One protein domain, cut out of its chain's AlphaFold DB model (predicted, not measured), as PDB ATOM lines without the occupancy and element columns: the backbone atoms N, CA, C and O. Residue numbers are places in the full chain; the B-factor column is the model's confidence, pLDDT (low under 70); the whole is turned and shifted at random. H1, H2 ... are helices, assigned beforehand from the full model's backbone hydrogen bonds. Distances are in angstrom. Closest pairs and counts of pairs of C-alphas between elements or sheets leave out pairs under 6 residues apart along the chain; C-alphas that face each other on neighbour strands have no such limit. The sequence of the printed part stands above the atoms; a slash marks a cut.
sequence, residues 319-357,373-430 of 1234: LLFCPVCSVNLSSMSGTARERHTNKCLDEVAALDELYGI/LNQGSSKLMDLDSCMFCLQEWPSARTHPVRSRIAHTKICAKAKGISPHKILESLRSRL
ATOM      1  N   LEU A 319     186.918 229.241 255.939       56.66
ATOM      2  CA  LEU A 319     187.111 229.734 254.560       56.66
ATOM      3  C   LEU A 319     185.964 230.641 254.070       56.66
ATOM      4  O   LEU A 319     185.849 230.937 252.875       56.66
ATOM      5  N   LEU A 320     185.082 231.040 254.988       84.75
ATOM      6  CA  LEU A 320     183.805 231.691 254.719       84.75
ATOM      7  C   LEU A 320     183.748 233.141 255.221       84.75
ATOM      8  O   LEU A 320     182.672 233.722 255.210       84.75
ATOM      9  N   PHE A 321     184.867 233.758 255.614       92.44
ATOM     10  CA  PHE A 321     184.903 235.146 256.099       92.44
ATOM     11  C   PHE A 321     185.938 236.001 255.359       92.44
ATOM     12  O   PHE A 321     187.061 235.561 255.111       92.44
ATOM     13  N   CYS A 322     185.579 237.245 255.027       94.38
ATOM     14  CA  CYS A 322     186.492 238.173 254.369       94.38
ATOM     15  C   CYS A 322     187.671 238.515 255.300       94.38
ATOM     16  O   CYS A 322     187.434 239.013 256.400       94.38
ATOM     17  N   PRO A 323     188.937 238.335 254.878       84.31
ATOM     18  CA  PRO A 323     190.097 238.569 255.743       84.31
ATOM     19  C   PRO A 323     190.372 240.052 256.065       84.31
ATOM     20  O   PRO A 323     191.311 240.331 256.801       84.31
ATOM     21  N   VAL A 324     189.595 240.991 255.507       89.62
ATOM     22  CA  VAL A 324     189.759 242.443 255.719       89.62
ATOM     23  C   VAL A 324     188.704 243.007 256.678       89.62
ATOM     24  O   VAL A 324     189.042 243.768 257.573       89.62
ATOM     25  N   CYS A 325     187.434 242.631 256.501       93.56
ATOM     26  CA  CYS A 325     186.287 243.205 257.220       93.56
ATOM     27  C   CYS A 325     185.440 242.169 257.985       93.56
ATOM     28  O   CYS A 325     184.402 242.516 258.542       93.56
ATOM     29  N   SER A 326     185.840 240.893 257.985       91.69
ATOM     30  CA  SER A 326     185.149 239.780 258.660       91.69
ATOM     31  C   SER A 326     183.687 239.540 258.241       91.69
ATOM     32  O   SER A 326     182.964 238.815 258.918       91.69
ATOM     33  N   VAL A 327     183.242 240.076 257.098       92.12
ATOM     34  CA  VAL A 327     181.924 239.769 256.511       92.12
ATOM     35  C   VAL A 327     181.853 238.295 256.099       92.12
ATOM     36  O   VAL A 327     182.799 237.766 255.511       92.12
ATOM     37  N   ASN A 328     180.726 237.634 256.380       93.56
ATOM     38  CA  ASN A 328     180.492 236.248 255.979       93.56
ATOM     39  C   ASN A 328     180.257 236.154 254.457       93.56
ATOM     40  O   ASN A 328     179.282 236.666 253.915       93.56
ATOM     41  N   LEU A 329     181.179 235.477 253.783       93.62
ATOM     42  CA  LEU A 329     181.264 235.276 252.345       93.62
ATOM     43  C   LEU A 329     180.658 233.943 251.863       93.62
ATOM     44  O   LEU A 329     180.737 233.645 250.670       93.62
ATOM     45  N   SER A 330     180.085 233.119 252.750       91.81
ATOM     46  CA  SER A 330     179.552 231.782 252.411       91.81
ATOM     47  C   SER A 330     178.484 231.795 251.315       91.81
ATOM     48  O   SER A 330     178.505 230.946 250.427       91.81
ATOM     49  N   SER A 331     177.594 232.787 251.340       91.44
ATOM     50  CA  SER A 331     176.519 232.988 250.360       91.44
ATOM     51  C   SER A 331     177.004 233.544 249.014       91.44
ATOM     52  O   SER A 331     176.232 233.623 248.058       91.44
ATOM     53  N   MET A 332     178.278 233.940 248.909       95.50
ATOM     54  CA  MET A 332     178.816 234.633 247.742       95.50
ATOM     55  C   MET A 332     179.546 233.675 246.788       95.50
ATOM     56  O   MET A 332     180.453 232.921 247.166       95.50
ATOM     57  N   SER A 333     179.212 233.766 245.497       95.19
ATOM     58  CA  SER A 333     179.950 233.081 244.428       95.19
ATOM     59  C   SER A 333     181.422 233.517 244.397       95.19
ATOM     60  O   SER A 333     181.766 234.606 244.858       95.19
ATOM     61  N   GLY A 334     182.318 232.698 243.833       89.75
ATOM     62  CA  GLY A 334     183.762 232.988 243.839       89.75
ATOM     63  C   GLY A 334     184.121 234.375 243.279       89.75
ATOM     64  O   GLY A 334     184.903 235.105 243.883       89.75
ATOM     65  N   THR A 335     183.466 234.794 242.190       90.50
ATOM     66  CA  THR A 335     183.659 236.125 241.585       90.50
ATOM     67  C   THR A 335     183.007 237.257 242.384       90.50
ATOM     68  O   THR A 335     183.389 238.416 242.232       90.50
ATOM     69  N   ALA A 336     182.018 236.968 243.235       91.75
ATOM     70  CA  ALA A 336     181.447 237.934 244.170       91.75
ATOM     71  C   ALA A 336     182.342 238.100 245.414       91.75
ATOM     72  O   ALA A 336     182.619 239.233 245.802       91.75
ATOM     73  N   ARG A 337     182.894 237.003 245.959       94.00
ATOM     74  CA  ARG A 337     183.906 237.030 247.035       94.00
ATOM     75  C   ARG A 337     185.153 237.808 246.637       94.00
ATOM     76  O   ARG A 337     185.644 238.629 247.410       94.00
ATOM     77  N   GLU A 338     185.655 237.581 245.426       92.94
ATOM     78  CA  GLU A 338     186.827 238.297 244.921       92.94
ATOM     79  C   GLU A 338     186.546 239.791 244.695       92.94
ATOM     80  O   GLU A 338     187.377 240.619 245.064       92.94
ATOM     81  N   ARG A 339     185.366 240.161 244.174       94.25
ATOM     82  CA  ARG A 339     184.959 241.574 244.063       94.25
ATOM     83  C   ARG A 339     184.835 242.248 245.429       94.25
ATOM     84  O   ARG A 339     185.388 243.328 245.604       94.25
ATOM     85  N   HIS A 340     184.189 241.600 246.398       96.31
ATOM     86  CA  HIS A 340     184.078 242.106 247.768       96.31
ATOM     87  C   HIS A 340     185.460 242.290 248.416       96.31
ATOM     88  O   HIS A 340     185.769 243.367 248.909       96.31
ATOM     89  N   THR A 341     186.340 241.287 248.326       93.81
ATOM     90  CA  THR A 341     187.702 241.372 248.887       93.81
ATOM     91  C   THR A 341     188.519 242.489 248.237       93.81
ATOM     92  O   THR A 341     189.254 243.194 248.921       93.81
ATOM     93  N   ASN A 342     188.383 242.693 246.920       94.06
ATOM     94  CA  ASN A 342     189.028 243.817 246.245       94.06
ATOM     95  C   ASN A 342     188.467 245.170 246.702       94.06
ATOM     96  O   ASN A 342     189.277 246.063 246.945       94.06
ATOM     97  N   LYS A 343     187.141 245.295 246.870       95.31
ATOM     98  CA  LYS A 343     186.472 246.508 247.370       95.31
ATOM     99  C   LYS A 343     186.942 246.861 248.781       95.31
ATOM    100  O   LYS A 343     187.420 247.969 248.972       95.31
ATOM    101  N   CYS A 344     186.948 245.912 249.718       95.44
ATOM    102  CA  CYS A 344     187.420 246.168 251.083       95.44
ATOM    103  C   CYS A 344     188.921 246.488 251.153       95.44
ATOM    104  O   CYS A 344     189.343 247.276 251.994       95.44
ATOM    105  N   LEU A 345     189.736 245.946 250.240       94.19
ATOM    106  CA  LEU A 345     191.127 246.383 250.084       94.19
ATOM    107  C   LEU A 345     191.242 247.826 249.561       94.19
ATOM    108  O   LEU A 345     192.122 248.550 250.013       94.19
ATOM    109  N   ASP A 346     190.387 248.258 248.628       93.75
ATOM    110  CA  ASP A 346     190.380 249.653 248.156       93.75
ATOM    111  C   ASP A 346     189.833 250.615 249.224       93.75
ATOM    112  O   ASP A 346     190.365 251.707 249.387       93.75
ATOM    113  N   GLU A 347     188.840 250.193 250.011       94.44
ATOM    114  CA  GLU A 347     188.289 250.959 251.137       94.44
ATOM    115  C   GLU A 347     189.337 251.179 252.236       94.44
ATOM    116  O   GLU A 347     189.559 252.316 252.644       94.44
ATOM    117  N   VAL A 348     190.063 250.137 252.656       92.25
ATOM    118  CA  VAL A 348     191.169 250.285 253.622       92.25
ATOM    119  C   VAL A 348     192.308 251.140 253.052       92.25
ATOM    120  O   VAL A 348     192.886 251.947 253.778       92.25
ATOM    121  N   ALA A 349     192.607 251.033 251.753       90.94
ATOM    122  CA  ALA A 349     193.605 251.880 251.096       90.94
ATOM    123  C   ALA A 349     193.175 253.357 250.961       90.94
ATOM    124  O   ALA A 349     194.041 254.228 250.914       90.94
ATOM    125  N   ALA A 350     191.869 253.641 250.906       89.75
ATOM    126  CA  ALA A 350     191.317 254.996 250.916       89.75
ATOM    127  C   ALA A 350     191.247 255.584 252.338       89.75
ATOM    128  O   ALA A 350     191.485 256.773 252.521       89.75
ATOM    129  N   LEU A 351     190.992 254.761 253.361       87.38
ATOM    130  CA  LEU A 351     191.072 255.182 254.765       87.38
ATOM    131  C   LEU A 351     192.516 255.555 255.164       87.38
ATOM    132  O   LEU A 351     192.711 256.570 255.825       87.38
ATOM    133  N   ASP A 352     193.523 254.811 254.688       91.25
ATOM    134  CA  ASP A 352     194.961 255.138 254.828       91.25
ATOM    135  C   ASP A 352     195.345 256.476 254.154       91.25
ATOM    136  O   ASP A 352     196.286 257.146 254.574       91.25
ATOM    137  N   GLU A 353     194.607 256.891 253.119       85.56
ATOM    138  CA  GLU A 353     194.787 258.172 252.420       85.56
ATOM    139  C   GLU A 353     194.023 259.333 253.085       85.56
ATOM    140  O   GLU A 353     194.514 260.460 253.075       85.56
ATOM    141  N   LEU A 354     192.860 259.071 253.693       86.38
ATOM    142  CA  LEU A 354     192.043 260.080 254.381       86.38
ATOM    143  C   LEU A 354     192.536 260.418 255.794       86.38
ATOM    144  O   LEU A 354     192.434 261.572 256.203       86.38
ATOM    145  N   TYR A 355     193.027 259.427 256.545       83.81
ATOM    146  CA  TYR A 355     193.358 259.595 257.965       83.81
ATOM    147  C   TYR A 355     194.853 259.749 258.260       83.81
ATOM    148  O   TYR A 355     195.183 260.150 259.372       83.81
ATOM    149  N   GLY A 356     195.739 259.471 257.291       67.88
ATOM    150  CA  GLY A 356     197.166 259.829 257.351       67.88
ATOM    151  C   GLY A 356     197.871 259.427 258.650       67.88
ATOM    152  O   GLY A 356     198.568 260.245 259.242       67.88
ATOM    153  N   ILE A 357     197.620 258.206 259.132       49.34
ATOM    154  CA  ILE A 357     197.996 257.787 260.487       49.34
ATOM    155  C   ILE A 357     199.500 257.491 260.549       49.34
ATOM    156  O   ILE A 357     199.938 256.383 260.226       49.34
ATOM    157  N   LEU A 373     187.678 246.027 262.345       42.75
ATOM    158  CA  LEU A 373     188.572 246.300 261.199       42.75
ATOM    159  C   LEU A 373     190.070 246.169 261.533       42.75
ATOM    160  O   LEU A 373     190.873 245.810 260.672       42.75
ATOM    161  N   ASN A 374     190.462 246.408 262.789       49.84
ATOM    162  CA  ASN A 374     191.879 246.542 263.161       49.84
ATOM    163  C   ASN A 374     192.654 245.212 263.263       49.84
ATOM    164  O   ASN A 374     193.885 245.224 263.248       49.84
ATOM    165  N   GLN A 375     191.980 244.058 263.339       54.97
ATOM    166  CA  GLN A 375     192.654 242.751 263.457       54.97
ATOM    167  C   GLN A 375     193.187 242.204 262.118       54.97
ATOM    168  O   GLN A 375     194.119 241.402 262.111       54.97
ATOM    169  N   GLY A 376     192.610 242.623 260.985       52.88
ATOM    170  CA  GLY A 376     193.064 242.210 259.649       52.88
ATOM    171  C   GLY A 376     194.206 243.074 259.102       52.88
ATOM    172  O   GLY A 376     195.106 242.567 258.434       52.88
ATOM    173  N   SER A 377     194.188 244.377 259.402       57.28
ATOM    174  CA  SER A 377     195.188 245.349 258.941       57.28
ATOM    175  C   SER A 377     196.521 245.230 259.687       57.28
ATOM    176  O   SER A 377     197.570 245.208 259.044       57.28
ATOM    177  N   SER A 378     196.486 245.080 261.016       62.53
ATOM    178  CA  SER A 378     197.671 244.847 261.862       62.53
ATOM    179  C   SER A 378     198.460 243.611 261.420       62.53
ATOM    180  O   SER A 378     199.629 243.729 261.067       62.53
ATOM    181  N   LYS A 379     197.789 242.461 261.265       67.25
ATOM    182  CA  LYS A 379     198.389 241.212 260.756       67.25
ATOM    183  C   LYS A 379     199.008 241.316 259.347       67.25
ATOM    184  O   LYS A 379     199.794 240.452 258.960       67.25
ATOM    185  N   LEU A 380     198.700 242.354 258.560       70.06
ATOM    186  CA  LEU A 380     199.369 242.629 257.277       70.06
ATOM    187  C   LEU A 380     200.692 243.409 257.447       70.06
ATOM    188  O   LEU A 380     201.523 243.411 256.531       70.06
ATOM    189  N   MET A 381     200.900 244.070 258.591       79.38
ATOM    190  CA  MET A 381     202.091 244.868 258.906       79.38
ATOM    191  C   MET A 381     203.262 244.036 259.438       79.38
ATOM    192  O   MET A 381     204.402 244.305 259.055       79.38
ATOM    193  N   ASP A 382     202.980 242.987 260.216       85.19
ATOM    194  CA  ASP A 382     203.965 242.165 260.951       85.19
ATOM    195  C   ASP A 382     204.955 241.371 260.071       85.19
ATOM    196  O   ASP A 382     205.885 240.734 260.566       85.19
ATOM    197  N   LEU A 383     204.755 241.368 258.751       89.12
ATOM    198  CA  LEU A 383     205.625 240.705 257.781       89.12
ATOM    199  C   LEU A 383     206.515 241.729 257.072       89.12
ATOM    200  O   LEU A 383     205.991 242.659 256.467       89.12
ATOM    201  N   ASP A 384     207.832 241.510 257.031       92.06
ATOM    202  CA  ASP A 384     208.786 242.379 256.307       92.06
ATOM    203  C   ASP A 384     208.686 242.258 254.771       92.06
ATOM    204  O   ASP A 384     209.066 243.161 254.022       92.06
ATOM    205  N   SER A 385     208.176 241.126 254.273       93.69
ATOM    206  CA  SER A 385     208.133 240.805 252.841       93.69
ATOM    207  C   SER A 385     206.869 240.049 252.433       93.69
ATOM    208  O   SER A 385     206.266 239.307 253.213       93.69
ATOM    209  N   CYS A 386     206.467 240.209 251.171       94.62
ATOM    210  CA  CYS A 386     205.321 239.505 250.611       94.62
ATOM    211  C   CYS A 386     205.670 238.030 250.342       94.62
ATOM    212  O   CYS A 386     206.489 237.705 249.476       94.62
ATOM    213  N   MET A 387     204.995 237.111 251.041       93.25
ATOM    214  CA  MET A 387     205.312 235.672 251.037       93.25
ATOM    215  C   MET A 387     205.219 234.977 249.661       93.25
ATOM    216  O   MET A 387     205.731 233.869 249.503       93.25
ATOM    217  N   PHE A 388     204.570 235.600 248.672       94.44
ATOM    218  CA  PHE A 388     204.332 235.028 247.341       94.44
ATOM    219  C   PHE A 388     205.403 235.396 246.302       94.44
ATOM    220  O   PHE A 388     205.680 234.607 245.392       94.44
ATOM    221  N   CYS A 389     206.018 236.575 246.415       96.12
ATOM    222  CA  CYS A 389     207.088 237.041 245.525       96.12
ATOM    223  C   CYS A 389     208.461 237.125 246.211       96.12
ATOM    224  O   CYS A 389     209.466 237.217 245.509       96.12
ATOM    225  N   LEU A 390     208.502 237.069 247.549       95.56
ATOM    226  CA  LEU A 390     209.695 237.261 248.381       95.56
ATOM    227  C   LEU A 390     210.392 238.612 248.137       95.56
ATOM    228  O   LEU A 390     211.610 238.715 248.244       95.56
ATOM    229  N   GLN A 391     209.622 239.638 247.768       95.50
ATOM    230  CA  GLN A 391     210.072 241.029 247.774       95.50
ATOM    231  C   GLN A 391     209.709 241.665 249.115       95.50
ATOM    232  O   GLN A 391     208.628 241.404 249.651       95.50
ATOM    233  N   GLU A 392     210.597 242.510 249.629       92.88
ATOM    234  CA  GLU A 392     210.302 243.442 250.721       92.88
ATOM    235  C   GLU A 392     209.087 244.309 250.350       92.88
ATOM    236  O   GLU A 392     208.868 244.625 249.172       92.88
ATOM    237  N   TRP A 393     208.253 244.660 251.331       93.56
ATOM    238  CA  TRP A 393     207.100 245.519 251.049       93.56
ATOM    239  C   TRP A 393     207.554 246.936 250.659       93.56
ATOM    240  O   TRP A 393     208.539 247.430 251.213       93.56
ATOM    241  N   PRO A 394     206.851 247.631 249.738       89.12
ATOM    242  CA  PRO A 394     207.295 248.941 249.277       89.12
ATOM    243  C   PRO A 394     207.285 249.952 250.428       89.12
ATOM    244  O   PRO A 394     206.229 250.277 250.969       89.12
ATOM    245  N   SER A 395     208.467 250.449 250.794       79.19
ATOM    246  CA  SER A 395     208.703 251.295 251.971       79.19
ATOM    247  C   SER A 395     208.287 252.758 251.740       79.19
ATOM    248  O   SER A 395     209.089 253.685 251.883       79.19
ATOM    249  N   ALA A 396     207.037 252.984 251.329       70.94
ATOM    250  CA  ALA A 396     206.484 254.325 251.182       70.94
ATOM    251  C   ALA A 396     206.301 254.960 252.564       70.94
ATOM    252  O   ALA A 396     205.477 254.506 253.355       70.94
ATOM    253  N   ARG A 397     207.066 256.022 252.840       69.69
ATOM    254  CA  ARG A 397     207.127 256.669 254.161       69.69
ATOM    255  C   ARG A 397     205.803 257.252 254.663       69.69
ATOM    256  O   ARG A 397     205.710 257.485 255.854       69.69
ATOM    257  N   THR A 398     204.836 257.510 253.783       71.44
ATOM    258  CA  THR A 398     203.576 258.190 254.129       71.44
ATOM    259  C   THR A 398     202.343 257.284 254.131       71.44
ATOM    260  O   THR A 398     201.353 257.643 254.745       71.44
ATOM    261  N   HIS A 399     202.374 256.133 253.444       83.81
ATOM    262  CA  HIS A 399     201.213 255.236 253.299       83.81
ATOM    263  C   HIS A 399     201.660 253.764 253.205       83.81
ATOM    264  O   HIS A 399     201.723 253.184 252.103       83.81
ATOM    265  N   PRO A 400     202.042 253.137 254.335       87.38
ATOM    266  CA  PRO A 400     202.482 251.747 254.349       87.38
ATOM    267  C   PRO A 400     201.332 250.773 254.045       87.38
ATOM    268  O   PRO A 400     201.576 249.755 253.391       87.38
ATOM    269  N   VAL A 401     200.085 251.071 254.448       91.44
ATOM    270  CA  VAL A 401     198.938 250.167 254.231       91.44
ATOM    271  C   VAL A 401     198.628 250.090 252.737       91.44
ATOM    272  O   VAL A 401     198.687 249.013 252.140       91.44
ATOM    273  N   ARG A 402     198.400 251.243 252.099       93.50
ATOM    274  CA  ARG A 402     198.136 251.393 250.661       93.50
ATOM    275  C   ARG A 402     199.217 250.739 249.809       93.50
ATOM    276  O   ARG A 402     198.904 250.072 248.825       93.50
ATOM    277  N   SER A 403     200.480 250.861 250.211       92.94
ATOM    278  CA  SER A 403     201.621 250.277 249.497       92.94
ATOM    279  C   SER A 403     201.671 248.749 249.593       92.94
ATOM    280  O   SER A 403     201.920 248.076 248.588       92.94
ATOM    281  N   ARG A 404     201.362 248.178 250.766       95.00
ATOM    282  CA  ARG A 404     201.207 246.723 250.952       95.00
ATOM    283  C   ARG A 404     199.981 246.182 250.210       95.00
ATOM    284  O   ARG A 404     200.059 245.120 249.589       95.00
ATOM    285  N   ILE A 405     198.872 246.920 250.185       95.38
ATOM    286  CA  ILE A 405     197.654 246.552 249.446       95.38
ATOM    287  C   ILE A 405     197.891 246.587 247.928       95.38
ATOM    288  O   ILE A 405     197.588 245.610 247.236       95.38
ATOM    289  N   ALA A 406     198.501 247.653 247.404       95.31
ATOM    290  CA  ALA A 406     198.870 247.761 245.995       95.31
ATOM    291  C   ALA A 406     199.830 246.633 245.583       95.31
ATOM    292  O   ALA A 406     199.590 245.951 244.584       95.31
ATOM    293  N   HIS A 407     200.859 246.358 246.393       96.56
ATOM    294  CA  HIS A 407     201.746 245.217 246.174       96.56
ATOM    295  C   HIS A 407     200.981 243.885 246.194       96.56
ATOM    296  O   HIS A 407     201.223 243.036 245.340       96.56
ATOM    297  N   THR A 408     200.034 243.694 247.116       95.12
ATOM    298  CA  THR A 408     199.211 242.475 247.202       95.12
ATOM    299  C   THR A 408     198.398 242.259 245.923       95.12
ATOM    300  O   THR A 408     198.421 241.158 245.373       95.12
ATOM    301  N   LYS A 409     197.756 243.305 245.384       96.44
ATOM    302  CA  LYS A 409     197.009 243.235 244.111       96.44
ATOM    303  C   LYS A 409     197.923 242.999 242.898       96.44
ATOM    304  O   LYS A 409     197.578 242.212 242.016       96.44
ATOM    305  N   ILE A 410     199.113 243.602 242.869       96.44
ATOM    306  CA  ILE A 410     200.121 243.362 241.819       96.44
ATOM    307  C   ILE A 410     200.658 241.923 241.895       96.44
ATOM    308  O   ILE A 410     200.747 241.250 240.869       96.44
ATOM    309  N   CYS A 411     200.971 241.423 243.092       96.75
ATOM    310  CA  CYS A 411     201.479 240.069 243.304       96.75
ATOM    311  C   CYS A 411     200.427 239.004 242.963       96.75
ATOM    312  O   CYS A 411     200.751 238.026 242.294       96.75
ATOM    313  N   ALA A 412     199.164 239.231 243.337       96.50
ATOM    314  CA  ALA A 412     198.017 238.421 242.931       96.50
ATOM    315  C   ALA A 412     197.964 238.257 241.403       96.50
ATOM    316  O   ALA A 412     198.077 237.141 240.878       96.50
ATOM    317  N   LYS A 413     197.926 239.383 240.675       96.50
ATOM    318  CA  LYS A 413     197.932 239.404 239.205       96.50
ATOM    319  C   LYS A 413     199.169 238.713 238.615       96.50
ATOM    320  O   LYS A 413     199.033 237.892 237.717       96.50
ATOM    321  N   ALA A 414     200.359 238.980 239.154       96.50
ATOM    322  CA  ALA A 414     201.625 238.401 238.694       96.50
ATOM    323  C   ALA A 414     201.814 236.905 239.029       96.50
ATOM    324  O   ALA A 414     202.791 236.299 238.587       96.50
ATOM    325  N   LYS A 415     200.917 236.301 239.820       96.50
ATOM    326  CA  LYS A 415     200.927 234.865 240.148       96.50
ATOM    327  C   LYS A 415     199.733 234.088 239.593       96.50
ATOM    328  O   LYS A 415     199.733 232.868 239.721       96.50
ATOM    329  N   GLY A 416     198.735 234.754 239.006       95.81
ATOM    330  CA  GLY A 416     197.474 234.111 238.612       95.81
ATOM    331  C   GLY A 416     196.658 233.616 239.815       95.81
ATOM    332  O   GLY A 416     196.002 232.579 239.743       95.81
ATOM    333  N   ILE A 417     196.748 234.318 240.949       96.31
ATOM    334  CA  ILE A 417     196.112 233.958 242.225       96.31
ATOM    335  C   ILE A 417     195.277 235.153 242.685       96.31
ATOM    336  O   ILE A 417     195.767 236.275 242.650       96.31
ATOM    337  N   SER A 418     194.039 234.939 243.137       95.12
ATOM    338  CA  SER A 418     193.189 236.031 243.629       95.12
ATOM    339  C   SER A 418     193.761 236.688 244.899       95.12
ATOM    340  O   SER A 418     194.356 235.990 245.728       95.12
ATOM    341  N   PRO A 419     193.548 238.001 245.137       92.44
ATOM    342  CA  PRO A 419     194.001 238.665 246.364       92.44
ATOM    343  C   PRO A 419     193.485 237.995 247.646       92.44
ATOM    344  O   PRO A 419     194.226 237.906 248.622       92.44
ATOM    345  N   HIS A 420     192.268 237.432 247.615       93.12
ATOM    346  CA  HIS A 420     191.721 236.605 248.701       93.12
ATOM    347  C   HIS A 420     192.662 235.452 249.062       93.12
ATOM    348  O   HIS A 420     193.073 235.351 250.211       93.12
ATOM    349  N   LYS A 421     193.075 234.639 248.081       91.75
ATOM    350  CA  LYS A 421     193.969 233.488 248.295       91.75
ATOM    351  C   LYS A 421     195.362 233.884 248.789       91.75
ATOM    352  O   LYS A 421     196.021 233.079 249.446       91.75
ATOM    353  N   ILE A 422     195.818 235.107 248.498       93.06
ATOM    354  CA  ILE A 422     197.034 235.643 249.120       93.06
ATOM    355  C   ILE A 422     196.789 235.896 250.610       93.06
ATOM    356  O   ILE A 422     197.479 235.293 251.427       93.06
ATOM    357  N   LEU A 423     195.789 236.706 250.968       91.62
ATOM    358  CA  LEU A 423     195.470 237.051 252.363       91.62
ATOM    359  C   LEU A 423     195.126 235.818 253.220       91.62
ATOM    360  O   LEU A 423     195.607 235.681 254.339       91.62
ATOM    361  N   GLU A 424     194.366 234.879 252.663       89.62
ATOM    362  CA  GLU A 424     194.022 233.565 253.224       89.62
ATOM    363  C   GLU A 424     195.276 232.739 253.557       89.62
ATOM    364  O   GLU A 424     195.380 232.151 254.636       89.62
ATOM    365  N   SER A 425     196.287 232.764 252.681       89.94
ATOM    366  CA  SER A 425     197.582 232.117 252.919       89.94
ATOM    367  C   SER A 425     198.525 232.910 253.835       89.94
ATOM    368  O   SER A 425     199.531 232.339 254.266       89.94
ATOM    369  N   LEU A 426     198.256 234.190 254.116       86.50
ATOM    370  CA  LEU A 426     198.947 234.940 255.170       86.50
ATOM    371  C   LEU A 426     198.323 234.600 256.528       86.50
ATOM    372  O   LEU A 426     199.029 234.131 257.417       86.50
ATOM    373  N   ARG A 427     196.994 234.722 256.651       85.81
ATOM    374  CA  ARG A 427     196.221 234.405 257.863       85.81
ATOM    375  C   ARG A 427     196.518 232.994 258.376       85.81
ATOM    376  O   ARG A 427     197.051 232.847 259.469       85.81
ATOM    377  N   SER A 428     196.341 231.976 257.530       81.69
ATOM    378  CA  SER A 428     196.626 230.565 257.862       81.69
ATOM    379  C   SER A 428     198.103 230.232 258.145       81.69
ATOM    380  O   SER A 428     198.423 229.083 258.446       81.69
ATOM    381  N   ARG A 429     199.021 231.205 258.046       79.00
ATOM    382  CA  ARG A 429     200.424 231.082 258.474       79.00
ATOM    383  C   ARG A 429     200.754 231.893 259.718       79.00
ATOM    384  O   ARG A 429     201.591 231.443 260.491       79.00
ATOM    385  N   LEU A 430     200.119 233.048 259.907       78.62
ATOM    386  CA  LEU A 430     200.214 233.826 261.142       78.62
ATOM    387  C   LEU A 430     199.556 233.059 262.292       78.62
ATOM    388  O   LEU A 430     200.172 232.884 263.334       78.62
TER     389      LEU A 430
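AT A GLANCE: This is residues 319 to 357 and 373 to 430 of the 1234 residues of an uncharacterized protein of Batrachochytrium salamandrivorans (UniProt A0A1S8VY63). Two helices, the long H1 and H3, run side by side in opposite ways over part of their lengths, and H4 starts between them and crosses steeply away from the pair, with the short, less well-formed H2 near its far end. Two long stretches with no named element complete the model: residues 319 to 333 before H1, and residues 382 to 399 between H2 and H3, which include a short antiparallel pairing of residues 385 to 386 with 391 to 392. The printed part has 97 residues, with four named helices in the order H1, H2, H3, H4 and no named strand, and its class is all helix. It is compact, with a radius of gyration of the C-alphas of 12.8 A, and its outline is rounded, with spans of 39 by 29 by 22 A.

HOW THE PARTS SIT: H1, residues 334 to 355, touches H3, residues 400 to 415, at a shallow tilt of 27 degrees, opposite ways. H1 touches H3 with residues 345 to 353 alone, and H3 touches H1 with residues 401 to 405 alone; the closest C-alphas, those of Ala 349 and Arg 402, are 4.6 A apart. H4, residues 419 to 430, touches H1 about perpendicular to it, at 76 degrees, with the C-alphas of Thr 341 and His 420 closest at 6.2 A. H4 touches H3 at a steep tilt of 68 degrees, only just short of about perpendicular, opposite ways; the closest C-alphas, those of Ala 412 and Pro 419, are 5.3 A apart. H2, residues 374 to 381, only just touches H4, with 3 pairs of C-alphas within 8 A, the closest those of Lys 379 and Leu 430 at 7.6 A; the two are about perpendicular, at 88 degrees. H2 also only just touches H3, with 3 such pairs, the closest C-alphas being those of Ser 377 and Val 401 at 7.7 A. H1 and H2 are only just apart, with closest C-alphas 8.3 A from each other. The helix packing is mostly crossed: of the 5 pairs of helices that touch, 1 is at a shallow tilt, that of H1 and H3. In H3 every O i to N i+4 pair is within hydrogen-bond range; in H1 17 of 18 are, in H4 7 of 8, and in H2 1 of 4, beside 2 of 5 O i to N i+3 pairs.

IN THESE COORDINATES: H1 begins at C-alpha 334, (183.762, 232.988, 243.839), and is 31.6 A long from first to last C-alpha. H2 measures 11.2 A. H3 begins at C-alpha 400, (202.482, 251.747, 254.349), and measures 22.1 A. H4 measures 16.7 A and ends at C-alpha 430, (200.214, 233.826, 261.142).

THE WHOLE: The two C-alphas farthest apart, those of Ser 331 and Arg 397, are 38.9 A apart. Residues 358 to 372 are not printed, and C-alphas 357 and 373 are 14.9 A apart across this cut, which falls in the link from H1 to H2. The link from H2 to H3 is long, with 18 residues, and that from H3 to H4 is tight, with 3. The mean pLDDT of the printed part is 87.1; residue 319, residues 356 to 357, residues 373 to 379 and residue 397 are under 70.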